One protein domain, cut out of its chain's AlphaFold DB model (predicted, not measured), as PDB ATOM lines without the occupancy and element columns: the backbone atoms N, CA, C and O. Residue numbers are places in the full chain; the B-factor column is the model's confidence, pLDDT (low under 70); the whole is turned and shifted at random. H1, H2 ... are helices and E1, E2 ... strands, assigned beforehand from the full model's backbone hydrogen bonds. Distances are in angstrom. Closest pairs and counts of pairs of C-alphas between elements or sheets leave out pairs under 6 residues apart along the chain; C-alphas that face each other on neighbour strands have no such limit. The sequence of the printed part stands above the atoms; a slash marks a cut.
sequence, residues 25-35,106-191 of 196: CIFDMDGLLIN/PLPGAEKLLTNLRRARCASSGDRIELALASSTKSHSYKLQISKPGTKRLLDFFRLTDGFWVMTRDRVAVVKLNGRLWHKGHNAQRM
ATOM      1  N   CYS A  25     191.676 297.727 172.953       89.31
ATOM      2  CA  CYS A  25     192.101 296.370 173.263       89.31
ATOM      3  C   CYS A  25     190.877 295.533 173.645       89.31
ATOM      4  O   CYS A  25     190.122 295.903 174.543       89.31
ATOM      5  N   ILE A  26     190.698 294.395 172.975       87.62
ATOM      6  CA  ILE A  26     189.673 293.405 173.314       87.62
ATOM      7  C   ILE A  26     190.387 292.240 173.989       87.62
ATOM      8  O   ILE A  26     191.317 291.673 173.419       87.62
ATOM      9  N   PHE A  27     189.966 291.915 175.202       90.38
ATOM     10  CA  PHE A  27     190.545 290.857 176.011       90.38
ATOM     11  C   PHE A  27     189.669 289.619 175.983       90.38
ATOM     12  O   PHE A  27     188.456 289.727 176.154       90.38
ATOM     13  N   ASP A  28     190.304 288.459 175.832       89.06
ATOM     14  CA  ASP A  28     189.710 287.225 176.332       89.06
ATOM     15  C   ASP A  28     189.706 287.243 177.868       89.06
ATOM     16  O   ASP A  28     190.512 287.935 178.497       89.06
ATOM     17  N   MET A  29     188.797 286.502 178.487       90.12
ATOM     18  CA  MET A  29     188.746 286.368 179.940       90.12
ATOM     19  C   MET A  29     189.456 285.098 180.400       90.12
ATOM     20  O   MET A  29     190.333 285.146 181.270       90.12
ATOM     21  N   ASP A  30     189.048 283.974 179.820       88.56
ATOM     22  CA  ASP A  30     189.346 282.639 180.308       88.56
ATOM     23  C   ASP A  30     190.783 282.244 179.956       88.56
ATOM     24  O   ASP A  30     191.205 282.327 178.807       88.56
ATOM     25  N   GLY A  31     191.588 281.901 180.964       90.12
ATOM     26  CA  GLY A  31     193.006 281.575 180.768       90.12
ATOM     27  C   GLY A  31     193.909 282.754 180.370       90.12
ATOM     28  O   GLY A  31     195.111 282.548 180.198       90.12
ATOM     29  N   LEU A  32     193.370 283.977 180.253       93.81
ATOM     30  CA  LEU A  32     194.136 285.203 179.981       93.81
ATOM     31  C   LEU A  32     194.115 286.181 181.158       93.81
ATOM     32  O   LEU A  32     195.164 286.653 181.596       93.81
ATOM     33  N   LEU A  33     192.924 286.503 181.663       95.62
ATOM     34  CA  LEU A  33     192.738 287.446 182.767       95.62
ATOM     35  C   LEU A  33     192.525 286.739 184.103       95.62
ATOM     36  O   LEU A  33     192.957 287.251 185.134       95.62
ATOM     37  N   ILE A  34     191.881 285.574 184.081       96.62
ATOM     38  CA  ILE A  34     191.627 284.741 185.257       96.62
ATOM     39  C   ILE A  34     192.128 283.314 185.023       96.62
ATOM     40  O   ILE A  34     192.212 282.850 183.885       96.62
ATOM     41  N   ASN A  35     192.430 282.600 186.103       96.56
ATOM     42  CA  ASN A  35     192.959 281.232 186.077       96.56
ATOM     43  C   ASN A  35     191.888 280.151 185.808       96.56
ATOM     44  O   ASN A  35     192.019 279.020 186.277       96.56
ATOM     45  N   PRO A 106     192.420 286.381 189.590       97.75
ATOM     46  CA  PRO A 106     193.175 287.069 188.550       97.75
ATOM     47  C   PRO A 106     194.532 286.408 188.285       97.75
ATOM     48  O   PRO A 106     195.265 286.069 189.216       97.75
ATOM     49  N   LEU A 107     194.908 286.295 187.011       98.00
ATOM     50  CA  LEU A 107     196.233 285.815 186.636       98.00
ATOM     51  C   LEU A 107     197.320 286.860 186.950       98.00
ATOM     52  O   LEU A 107     197.077 288.072 186.845       98.00
ATOM     53  N   PRO A 108     198.548 286.422 187.294       97.88
ATOM     54  CA  PRO A 108     199.662 287.328 187.541       97.88
ATOM     55  C   PRO A 108     199.886 288.299 186.377       97.88
ATOM     56  O   PRO A 108     200.030 287.904 185.224       97.88
ATOM     57  N   GLY A 109     199.930 289.595 186.686       96.94
ATOM     58  CA  GLY A 109     200.156 290.651 185.697       96.94
ATOM     59  C   GLY A 109     198.899 291.179 184.994       96.94
ATOM     60  O   GLY A 109     198.989 292.259 184.410       96.94
ATOM     61  N   ALA A 110     197.738 290.520 185.110       96.88
ATOM     62  CA  ALA A 110     196.489 290.975 184.484       96.88
ATOM     63  C   ALA A 110     196.096 292.390 184.949       96.88
ATOM     64  O   ALA A 110     195.896 293.292 184.135       96.88
ATOM     65  N   GLU A 111     196.086 292.629 186.262       95.44
ATOM     66  CA  GLU A 111     195.748 293.940 186.832       95.44
ATOM     67  C   GLU A 111     196.750 295.035 186.424       95.44
ATOM     68  O   GLU A 111     196.362 296.150 186.062       95.44
ATOM     69  N   LYS A 112     198.052 294.712 186.405       96.75
ATOM     70  CA  LYS A 112     199.109 295.638 185.964       96.75
ATOM     71  C   LYS A 112     198.951 296.001 184.486       96.75
ATOM     72  O   LYS A 112     199.091 297.171 184.129       96.75
ATOM     73  N   LEU A 113     198.645 295.021 183.637       96.25
ATOM     74  CA  LEU A 113     198.411 295.224 182.209       96.25
ATOM     75  C   LEU A 113     197.217 296.154 181.973       96.25
ATOM     76  O   LEU A 113     197.367 297.170 181.293       96.25
ATOM     77  N   LEU A 114     196.063 295.853 182.577       94.62
ATOM     78  CA  LEU A 114     194.854 296.666 182.430       94.62
ATOM     79  C   LEU A 114     195.049 298.083 182.986       94.62
ATOM     80  O   LEU A 114     194.621 299.054 182.363       94.62
ATOM     81  N   THR A 115     195.776 298.228 184.098       94.81
ATOM     82  CA  THR A 115     196.145 299.538 184.661       94.81
ATOM     83  C   THR A 115     196.984 300.362 183.690       94.81
ATOM     84  O   THR A 115     196.719 301.552 183.499       94.81
ATOM     85  N   ASN A 116     197.984 299.747 183.059       95.62
ATOM     86  CA  ASN A 116     198.850 300.432 182.104       95.62
ATOM     87  C   ASN A 116     198.081 300.844 180.847       95.62
ATOM     88  O   ASN A 116     198.174 301.995 180.428       95.62
ATOM     89  N   LEU A 117     197.282 299.940 180.277       93.06
ATOM     90  CA  LEU A 117     196.511 300.226 179.065       93.06
ATOM     91  C   LEU A 117     195.445 301.292 179.294       93.06
ATOM     92  O   LEU A 117     195.247 302.153 178.447       93.06
ATOM     93  N   ARG A 118     194.840 301.321 180.480       88.44
ATOM     94  CA  ARG A 118     193.889 302.367 180.864       88.44
ATOM     95  C   ARG A 118     194.511 303.765 180.937       88.44
ATOM     96  O   ARG A 118     193.809 304.767 180.795       88.44
ATOM     97  N   ARG A 119     195.818 303.851 181.194       92.44
ATOM     98  CA  ARG A 119     196.583 305.110 181.190       92.44
ATOM     99  C   ARG A 119     197.175 305.428 179.818       92.44
ATOM    100  O   ARG A 119     197.574 306.568 179.589       92.44
ATOM    101  N   ALA A 120     197.246 304.437 178.934       92.94
ATOM    102  CA  ALA A 120     197.802 304.584 177.604       92.94
ATOM    103  C   ALA A 120     196.888 305.422 176.702       92.94
ATOM    104  O   ALA A 120     195.672 305.523 176.902       92.94
ATOM    105  N   ARG A 121     197.511 306.039 175.698       92.69
ATOM    106  CA  ARG A 121     196.844 306.905 174.731       92.69
ATOM    107  C   ARG A 121     197.225 306.516 173.314       92.69
ATOM    108  O   ARG A 121     198.356 306.103 173.063       92.69
ATOM    109  N   CYS A 122     196.274 306.659 172.403       90.44
ATOM    110  CA  CYS A 122     196.484 306.480 170.977       90.44
ATOM    111  C   CYS A 122     197.513 307.506 170.480       90.44
ATOM    112  O   CYS A 122     197.340 308.706 170.682       90.44
ATOM    113  N   ALA A 123     198.567 307.042 169.808       89.00
ATOM    114  CA  ALA A 123     199.660 307.908 169.363       89.00
ATOM    115  C   ALA A 123     199.227 308.965 168.332       89.00
ATOM    116  O   ALA A 123     199.833 310.028 168.263       89.00
ATOM    117  N   SER A 124     198.190 308.684 167.535       88.75
ATOM    118  CA  SER A 124     197.729 309.599 166.485       88.75
ATOM    119  C   SER A 124     196.663 310.589 166.946       88.75
ATOM    120  O   SER A 124     196.617 311.689 166.410       88.75
ATOM    121  N   SER A 125     195.793 310.214 167.890       89.12
ATOM    122  CA  SER A 125     194.685 311.078 168.333       89.12
ATOM    123  C   SER A 125     194.838 311.626 169.753       89.12
ATOM    124  O   SER A 125     194.165 312.584 170.106       89.12
ATOM    125  N   GLY A 126     195.708 311.043 170.586       90.69
ATOM    126  CA  GLY A 126     195.829 311.395 172.007       90.69
ATOM    127  C   GLY A 126     194.686 310.868 172.891       90.69
ATOM    128  O   GLY A 126     194.739 311.000 174.120       90.69
ATOM    129  N   ASP A 127     193.680 310.224 172.297       88.44
ATOM    130  CA  ASP A 127     192.557 309.626 173.020       88.44
ATOM    131  C   ASP A 127     193.014 308.464 173.900       88.44
ATOM    132  O   ASP A 127     194.050 307.841 173.657       88.44
ATOM    133  N   ARG A 128     192.234 308.151 174.938       89.25
ATOM    134  CA  ARG A 128     192.480 306.955 175.756       89.25
ATOM    135  C   ARG A 128     192.269 305.692 174.923       89.25
ATOM    136  O   ARG A 128     191.414 305.663 174.046       89.25
ATOM    137  N   ILE A 129     193.036 304.648 175.228       88.06
ATOM    138  CA  ILE A 129     192.780 303.321 174.665       88.06
ATOM    139  C   ILE A 129     191.538 302.730 175.343       88.06
ATOM    140  O   ILE A 129     191.484 302.622 176.568       88.06
ATOM    141  N   GLU A 130     190.557 302.331 174.536       87.25
ATOM    142  CA  GLU A 130     189.340 301.662 175.002       87.25
ATOM    143  C   GLU A 130     189.622 300.196 175.363       87.25
ATOM    144  O   GLU A 130     190.381 299.515 174.672       87.25
ATOM    145  N   LEU A 131     188.998 299.678 176.422       87.31
ATOM    146  CA  LEU A 131     189.162 298.283 176.851       87.31
ATOM    147  C   LEU A 131     187.823 297.562 176.784       87.31
ATOM    148  O   LEU A 131     186.852 298.045 177.351       87.31
ATOM    149  N   ALA A 132     187.782 296.389 176.161       85.75
ATOM    150  CA  ALA A 132     186.593 295.544 176.089       85.75
ATOM    151  C   ALA A 132     186.908 294.102 176.504       85.75
ATOM    152  O   ALA A 132     188.028 293.637 176.305       85.75
ATOM    153  N   LEU A 133     185.912 293.392 177.044       85.00
ATOM    154  CA  LEU A 133     186.007 291.978 177.402       85.00
ATOM    155  C   LEU A 133     185.114 291.131 176.484       85.00
ATOM    156  O   LEU A 133     183.932 291.423 176.269       85.00
ATOM    157  N   ALA A 134     185.671 290.045 175.970       83.94
ATOM    158  CA  ALA A 134     184.969 289.038 175.194       83.94
ATOM    159  C   ALA A 134     185.238 287.666 175.814       83.94
ATOM    160  O   ALA A 134     186.384 287.270 175.945       83.94
ATOM    161  N   SER A 135     184.193 286.937 176.193       83.00
ATOM    162  CA  SER A 135     184.307 285.582 176.733       83.00
ATOM    163  C   SER A 135     183.312 284.643 176.050       83.00
ATOM    164  O   SER A 135     182.182 284.999 175.702       83.00
ATOM    165  N   SER A 136     183.741 283.400 175.852       79.56
ATOM    166  CA  SER A 136     182.883 282.311 175.376       79.56
ATOM    167  C   SER A 136     182.232 281.523 176.523       79.56
ATOM    168  O   SER A 136     181.512 280.547 176.294       79.56
ATOM    169  N   THR A 137     182.414 281.967 177.763       81.50
ATOM    170  CA  THR A 137     181.779 281.361 178.930       81.50
ATOM    171  C   THR A 137     180.281 281.676 178.950       81.50
ATOM    172  O   THR A 137     179.843 282.747 178.530       81.50
ATOM    173  N   LYS A 138     179.455 280.721 179.397       83.38
ATOM    174  CA  LYS A 138     178.006 280.923 179.585       83.38
ATOM    175  C   LYS A 138     177.748 281.816 180.796       83.38
ATOM    176  O   LYS A 138     178.481 281.781 181.778       83.38
ATOM    177  N   SER A 139     176.655 282.563 180.782       82.69
ATOM    178  CA  SER A 139     176.372 283.608 181.771       82.69
ATOM    179  C   SER A 139     176.258 283.097 183.206       82.69
ATOM    180  O   SER A 139     176.552 283.837 184.141       82.69
ATOM    181  N   HIS A 140     175.819 281.851 183.394       85.69
ATOM    182  CA  HIS A 140     175.784 281.225 184.714       85.69
ATOM    183  C   HIS A 140     177.202 280.979 185.254       85.69
ATOM    184  O   HIS A 140     177.544 281.499 186.312       85.69
ATOM    185  N   SER A 141     178.048 280.285 184.488       88.38
ATOM    186  CA  SER A 141     179.451 280.032 184.837       88.38
ATOM    187  C   SER A 141     180.247 281.326 184.995       88.38
ATOM    188  O   SER A 141     180.989 281.462 185.959       88.38
ATOM    189  N   TYR A 142     180.010 282.315 184.127       89.00
ATOM    190  CA  TYR A 142     180.629 283.636 184.214       89.00
ATOM    191  C   TYR A 142     180.414 284.253 185.600       89.00
ATOM    192  O   TYR A 142     181.371 284.650 186.251       89.00
ATOM    193  N   LYS A 143     179.170 284.270 186.104       89.88
ATOM    194  CA  LYS A 143     178.854 284.825 187.434       89.88
ATOM    195  C   LYS A 143     179.626 284.143 188.566       89.88
ATOM    196  O   LYS A 143     179.980 284.822 189.526       89.88
ATOM    197  N   LEU A 144     179.860 282.836 188.457       94.06
ATOM    198  CA  LEU A 144     180.634 282.074 189.437       94.06
ATOM    199  C   LEU A 144     182.121 282.431 189.350       94.06
ATOM    200  O   LEU A 144     182.708 282.803 190.365       94.06
ATOM    201  N   GLN A 145     182.682 282.430 188.137       94.12
ATOM    202  CA  GLN A 145     184.078 282.790 187.866       94.12
ATOM    203  C   GLN A 145     184.434 284.205 188.340       94.12
ATOM    204  O   GLN A 145     185.580 284.476 188.677       94.12
ATOM    205  N   ILE A 146     183.458 285.118 188.370       92.19
ATOM    206  CA  ILE A 146     183.669 286.520 188.750       92.19
ATOM    207  C   ILE A 146     183.164 286.833 190.164       92.19
ATOM    208  O   ILE A 146     182.948 287.996 190.508       92.19
ATOM    209  N   SER A 147     182.915 285.818 190.991       93.19
ATOM    210  CA  SER A 147     182.276 285.996 192.299       93.19
ATOM    211  C   SER A 147     183.213 286.570 193.371       93.19
ATOM    212  O   SER A 147     182.746 287.307 194.254       93.19
ATOM    213  N   LYS A 148     184.525 286.319 193.268       95.19
ATOM    214  CA  LYS A 148     185.535 286.761 194.236       95.19
ATOM    215  C   LYS A 148     185.862 288.259 194.145       95.19
ATOM    216  O   LYS A 148     185.737 288.874 193.083       95.19
ATOM    217  N   PRO A 149     186.327 288.886 195.245       95.31
ATOM    218  CA  PRO A 149     186.729 290.292 195.229       95.31
ATOM    219  C   PRO A 149     187.820 290.611 194.198       95.31
ATOM    220  O   PRO A 149     187.743 291.648 193.544       95.31
ATOM    221  N   GLY A 150     188.815 289.729 194.026       94.25
ATOM    222  CA  GLY A 150     189.907 289.921 193.065       94.25
ATOM    223  C   GLY A 150     189.415 289.993 191.620       94.25
ATOM    224  O   GLY A 150     189.705 290.953 190.908       94.25
ATOM    225  N   THR A 151     188.593 289.029 191.212       92.94
ATOM    226  CA  THR A 151     188.005 288.979 189.868       92.94
ATOM    227  C   THR A 151     187.026 290.129 189.623       92.94
ATOM    228  O   THR A 151     187.021 290.700 188.538       92.94
ATOM    229  N   LYS A 152     186.245 290.546 190.632       91.31
ATOM    230  CA  LYS A 152     185.359 291.722 190.525       91.31
ATOM    231  C   LYS A 152     186.136 293.006 190.253       91.31
ATOM    232  O   LYS A 152     185.790 293.721 189.317       91.31
ATOM    233  N   ARG A 153     187.213 293.260 191.011       91.88
ATOM    234  CA  ARG A 153     188.085 294.428 190.784       91.88
ATOM    235  C   ARG A 153     188.676 294.429 189.378       91.88
ATOM    236  O   ARG A 153     188.737 295.474 188.738       91.88
ATOM    237  N   LEU A 154     189.071 293.259 188.874       91.31
ATOM    238  CA  LEU A 154     189.590 293.121 187.514       91.31
ATOM    239  C   LEU A 154     188.547 293.521 186.457       91.31
ATOM    240  O   LEU A 154     188.888 294.133 185.447       91.31
ATOM    241  N   LEU A 155     187.268 293.235 186.700       86.88
ATOM    242  CA  LEU A 155     186.194 293.605 185.782       86.88
ATOM    243  C   LEU A 155     185.835 295.090 185.800       86.88
ATOM    244  O   LEU A 155     185.346 295.607 184.794       86.88
ATOM    245  N   ASP A 156     186.098 295.803 186.894       88.31
ATOM    246  CA  ASP A 156     185.828 297.243 186.975       88.31
ATOM    247  C   ASP A 156     186.652 298.052 185.955       88.31
ATOM    248  O   ASP A 156     186.246 299.143 185.535       88.31
ATOM    249  N   PHE A 157     187.756 297.490 185.447       88.12
ATOM    250  CA  PHE A 157     188.508 298.076 184.337       88.12
ATOM    251  C   PHE A 157     187.676 298.225 183.056       88.12
ATOM    252  O   PHE A 157     187.897 299.190 182.324       88.12
ATOM    253  N   PHE A 158     186.694 297.346 182.835       84.38
ATOM    254  CA  PHE A 158     185.830 297.314 181.648       84.38
ATOM    255  C   PHE A 158     184.471 298.008 181.847       84.38
ATOM    256  O   PHE A 158     183.691 298.114 180.905       84.38
ATOM    257  N   ARG A 159     184.153 298.464 183.070       69.31
ATOM    258  CA  ARG A 159     182.849 299.070 183.419       69.31
ATOM    259  C   ARG A 159     182.822 300.599 183.371       69.31
ATOM    260  O   ARG A 159     181.746 301.176 183.449       69.31
ATOM    261  N   LEU A 160     183.987 301.244 183.326       56.56
ATOM    262  CA  LEU A 160     184.138 302.687 183.583       56.56
ATOM    263  C   LEU A 160     184.276 303.547 182.313       56.56
ATOM    264  O   LEU A 160     184.424 304.761 182.414       56.56
ATOM    265  N   THR A 161     184.253 302.929 181.137       53.81
ATOM    266  CA  THR A 161     183.981 303.596 179.854       53.81
ATOM    267  C   THR A 161     182.459 303.719 179.688       53.81
ATOM    268  O   THR A 161     181.745 302.957 180.332       53.81
ATOM    269  N   ASP A 162     181.932 304.625 178.855       51.50
ATOM    270  CA  ASP A 162     180.481 304.894 178.668       51.50
ATOM    271  C   ASP A 162     179.650 303.734 178.047       51.50
ATOM    272  O   ASP A 162     178.690 303.937 177.289       51.50
ATOM    273  N   GLY A 163     180.010 302.494 178.369       49.84
ATOM    274  CA  GLY A 163     179.178 301.309 178.320       49.84
ATOM    275  C   GLY A 163     179.926 300.042 178.750       49.84
ATOM    276  O   GLY A 163     181.133 300.033 178.989       49.84
ATOM    277  N   PHE A 164     179.140 298.981 178.920       49.66
ATOM    278  CA  PHE A 164     179.528 297.705 179.512       49.66
ATOM    279  C   PHE A 164     179.891 296.684 178.425       49.66
ATOM    280  O   PHE A 164     179.010 296.226 177.700       49.66
ATOM    281  N   TRP A 165     181.166 296.292 178.331       58.78
ATOM    282  CA  TRP A 165     181.678 295.390 177.287       58.78
ATOM    283  C   TRP A 165     181.953 293.983 177.816       58.78
ATOM    284  O   TRP A 165     183.101 293.664 178.091       58.78
ATOM    285  N   VAL A 166     180.932 293.134 177.971       57.62
ATOM    286  CA  VAL A 166     181.131 291.714 178.344       57.62
ATOM    287  C   VAL A 166     180.318 290.786 177.452       57.62
ATOM    288  O   VAL A 166     179.186 290.418 177.772       57.62
ATOM    289  N   MET A 167     180.860 290.394 176.305       61.50
ATOM    290  CA  MET A 167     180.199 289.353 175.517       61.50
ATOM    291  C   MET A 167     180.360 288.014 176.237       61.50
ATOM    292  O   MET A 167     181.486 287.629 176.522       61.50
ATOM    293  N   THR A 168     179.256 287.319 176.521       60.59
ATOM    294  CA  THR A 168     179.263 285.905 176.927       60.59
ATOM    295  C   THR A 168     178.736 285.049 175.768       60.59
ATOM    296  O   THR A 168     178.228 285.556 174.754       60.59
ATOM    297  N   ARG A 169     178.858 283.719 175.851       64.75
ATOM    298  CA  ARG A 169     178.404 282.836 174.756       64.75
ATOM    299  C   ARG A 169     176.900 282.915 174.519       64.75
ATOM    300  O   ARG A 169     176.485 282.929 173.358       64.75
ATOM    301  N   ASP A 170     176.125 283.019 175.592       65.69
ATOM    302  CA  ASP A 170     174.659 282.985 175.625       65.69
ATOM    303  C   ASP A 170     174.000 284.347 175.917       65.69
ATOM    304  O   ASP A 170     172.803 284.495 175.680       65.69
ATOM    305  N   ARG A 171     174.748 285.363 176.374       58.75
ATOM    306  CA  ARG A 171     174.265 286.750 176.441       58.75
ATOM    307  C   ARG A 171     175.124 287.677 175.600       58.75
ATOM    308  O   ARG A 171     176.346 287.742 175.691       58.75
ATOM    309  N   VAL A 172     174.428 288.466 174.799       51.03
ATOM    310  CA  VAL A 172     175.004 289.599 174.092       51.03
ATOM    311  C   VAL A 172     175.234 290.713 175.107       51.03
ATOM    312  O   VAL A 172     174.259 291.324 175.542       51.03
ATOM    313  N   ALA A 173     176.484 291.030 175.461       51.50
ATOM    314  CA  ALA A 173     176.727 292.418 175.823       51.50
ATOM    315  C   ALA A 173     176.699 293.244 174.558       51.50
ATOM    316  O   ALA A 173     177.306 292.942 173.530       51.50
ATOM    317  N   VAL A 174     175.944 294.304 174.704       49.31
ATOM    318  CA  VAL A 174     175.959 295.469 173.872       49.31
ATOM    319  C   VAL A 174     177.391 296.012 173.833       49.31
ATOM    320  O   VAL A 174     177.934 296.287 174.893       49.31
ATOM    321  N   VAL A 175     178.005 296.150 172.657       51.78
ATOM    322  CA  VAL A 175     179.310 296.810 172.484       51.78
ATOM    323  C   VAL A 175     179.108 298.256 171.998       51.78
ATOM    324  O   VAL A 175     178.325 298.456 171.093       51.78
ATOM    325  N   LYS A 176     179.740 299.295 172.559       49.81
ATOM    326  CA  LYS A 176     179.640 300.709 172.147       49.81
ATOM    327  C   LYS A 176     181.045 301.181 171.851       49.81
ATOM    328  O   LYS A 176     181.784 301.606 172.728       49.81
ATOM    329  N   LEU A 177     181.415 301.097 170.587       54.56
ATOM    330  CA  LEU A 177     182.680 301.638 170.114       54.56
ATOM    331  C   LEU A 177     182.378 302.989 169.477       54.56
ATOM    332  O   LEU A 177     181.500 303.076 168.615       54.56
ATOM    333  N   ASN A 178     183.072 304.041 169.915       56.34
ATOM    334  CA  ASN A 178     182.913 305.407 169.398       56.34
ATOM    335  C   ASN A 178     181.452 305.899 169.415       56.34
ATOM    336  O   ASN A 178     180.940 306.405 168.418       56.34
ATOM    337  N   GLY A 179     180.727 305.672 170.512       56.25
ATOM    338  CA  GLY A 179     179.334 306.113 170.622       56.25
ATOM    339  C   GLY A 179     178.288 305.193 169.973       56.25
ATOM    340  O   GLY A 179     177.105 305.352 170.267       56.25
ATOM    341  N   ARG A 180     178.683 304.207 169.150       51.91
ATOM    342  CA  ARG A 180     177.754 303.316 168.426       51.91
ATOM    343  C   ARG A 180     177.576 301.968 169.081       51.91
ATOM    344  O   ARG A 180     178.564 301.277 169.264       51.91
ATOM    345  N   LEU A 181     176.323 301.587 169.299       55.59
ATOM    346  CA  LEU A 181     175.884 300.334 169.901       55.59
ATOM    347  C   LEU A 181     175.934 299.137 168.922       55.59
ATOM    348  O   LEU A 181     175.525 299.257 167.770       55.59
ATOM    349  N   TRP A 182     176.378 297.971 169.388       52.56
ATOM    350  CA  TRP A 182     176.601 296.747 168.618       52.56
ATOM    351  C   TRP A 182     176.038 295.542 169.375       52.56
ATOM    352  O   TRP A 182     176.266 295.386 170.571       52.56
ATOM    353  N   HIS A 183     175.342 294.656 168.664       52.84
ATOM    354  CA  HIS A 183     174.747 293.434 169.208       52.84
ATOM    355  C   HIS A 183     175.290 292.205 168.456       52.84
ATOM    356  O   HIS A 183     175.616 292.298 167.270       52.84
ATOM    357  N   LYS A 184     175.364 291.041 169.117       47.94
ATOM    358  CA  LYS A 184     175.681 289.752 168.482       47.94
ATOM    359  C   LYS A 184     174.545 289.418 167.501       47.94
ATOM    360  O   LYS A 184     173.419 289.165 167.911       47.94
ATOM    361  N   GLY A 185     174.859 289.513 166.211       56.47
ATOM    362  CA  GLY A 185     173.974 289.448 165.040       56.47
ATOM    363  C   GLY A 185     174.745 289.928 163.797       56.47
ATOM    364  O   GLY A 185     175.960 290.099 163.897       56.47
ATOM    365  N   HIS A 186     174.076 290.194 162.661       41.94
ATOM    366  CA  HIS A 186     174.650 290.613 161.351       41.94
ATOM    367  C   HIS A 186     175.763 291.692 161.386       41.94
ATOM    368  O   HIS A 186     176.487 291.875 160.411       41.94
ATOM    369  N   ASN A 187     175.926 292.403 162.503       43.75
ATOM    370  CA  ASN A 187     176.911 293.458 162.705       43.75
ATOM    371  C   ASN A 187     178.216 293.015 163.402       43.75
ATOM    372  O   ASN A 187     179.198 293.749 163.336       43.75
ATOM    373  N   ALA A 188     178.295 291.827 164.017       42.03
ATOM    374  CA  ALA A 188     179.512 291.379 164.712       42.03
ATOM    375  C   ALA A 188     180.698 291.143 163.753       42.03
ATOM    376  O   ALA A 188     181.828 291.500 164.072       42.03
ATOM    377  N   GLN A 189     180.443 290.648 162.535       37.81
ATOM    378  CA  GLN A 189     181.475 290.508 161.493       37.81
ATOM    379  C   GLN A 189     182.018 291.865 161.005       37.81
ATOM    380  O   GLN A 189     183.168 291.955 160.583       37.81
ATOM    381  N   ARG A 190     181.228 292.946 161.107       39.69
ATOM    382  CA  ARG A 190     181.658 294.308 160.747       39.69
ATOM    383  C   ARG A 190     182.478 294.998 161.837       39.69
ATOM    384  O   ARG A 190     183.151 295.974 161.524       39.69
ATOM    385  N   MET A 191     182.486 294.478 163.068       40.22
ATOM    386  CA  MET A 191     183.305 295.003 164.168       40.22
ATOM    387  C   MET A 191     184.810 294.956 163.834       40.22
ATOM    388  O   MET A 191     185.561 295.837 164.240       40.22
TER     389      MET A 191
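What this domain is: This is residues 25 to 35 and 106 to 191 of the 196 residues of an uncharacterized protein of Rhynchosporium secalis (UniProt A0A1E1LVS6). A short parallel pair of strands, E1 and E2, runs through the middle, with helices H1 and H3 on one side of it and H2 beyond the end of E2. A long loop, residues 157 to 174, folds back beside E2 and leads to a small hairpin, E3 and E4, with H4 beyond it. The printed part has 97 residues, with four named helices and four named strands in the order E1 H1 E2 H2 H3 E3 E4 H4; the class is mixed, with 44 residues in named elements, under half. It is compact, with a radius of gyration of the C-alphas of 13.6 A and spans of 38 by 34 by 19 A.

Where its parts are: Find C-alpha 25 at (192.101, 296.370, 173.263), where E1, residues 25 to 28, begins. H1, residues 110 to 119, begins at (196.489, 290.975, 184.484) and runs 14.5 A; E2, residues 130 to 134, runs 13.4 A. Read on through H2, 139 to 145, H3, 149 to 156, E3, 175 to 177, and E4, 180 to 182, to H4, 188 to 191, which ends at (183.305, 295.003, 164.168).

How they stand to each other: Look at E1 and E2, parallel at 21 degrees: N 27 and O 132 are 2.8 A apart, within hydrogen-bond range. The closest C-alphas of H1 and E2, Arg 118 and Leu 131, are 7.4 A apart. H1 and H3 are close but not clearly touching, Glu 111 to Leu 154 being their closest C-alphas at 6.2 A. Residues 166 to 167 pair parallel with 133 to 134 of E2, and E2 and E3 are near each other. In the antiparallel hairpin E3 and E4, N 182 and O 175 are 2.6 A apart. In H1, H2 and H3 every O i to N i+4 pair is within hydrogen-bond range; H4 is too short for one.

The domain as a whole: The farthest C-alphas, Ser 124 and His 140, are 40.2 A apart. Residues 36 to 105 are not printed, and C-alphas 35 and 106 are 6.3 A apart across the cut. The link from H3 to E3 is long. Confidence is low, under 70, in residues 159 to 191.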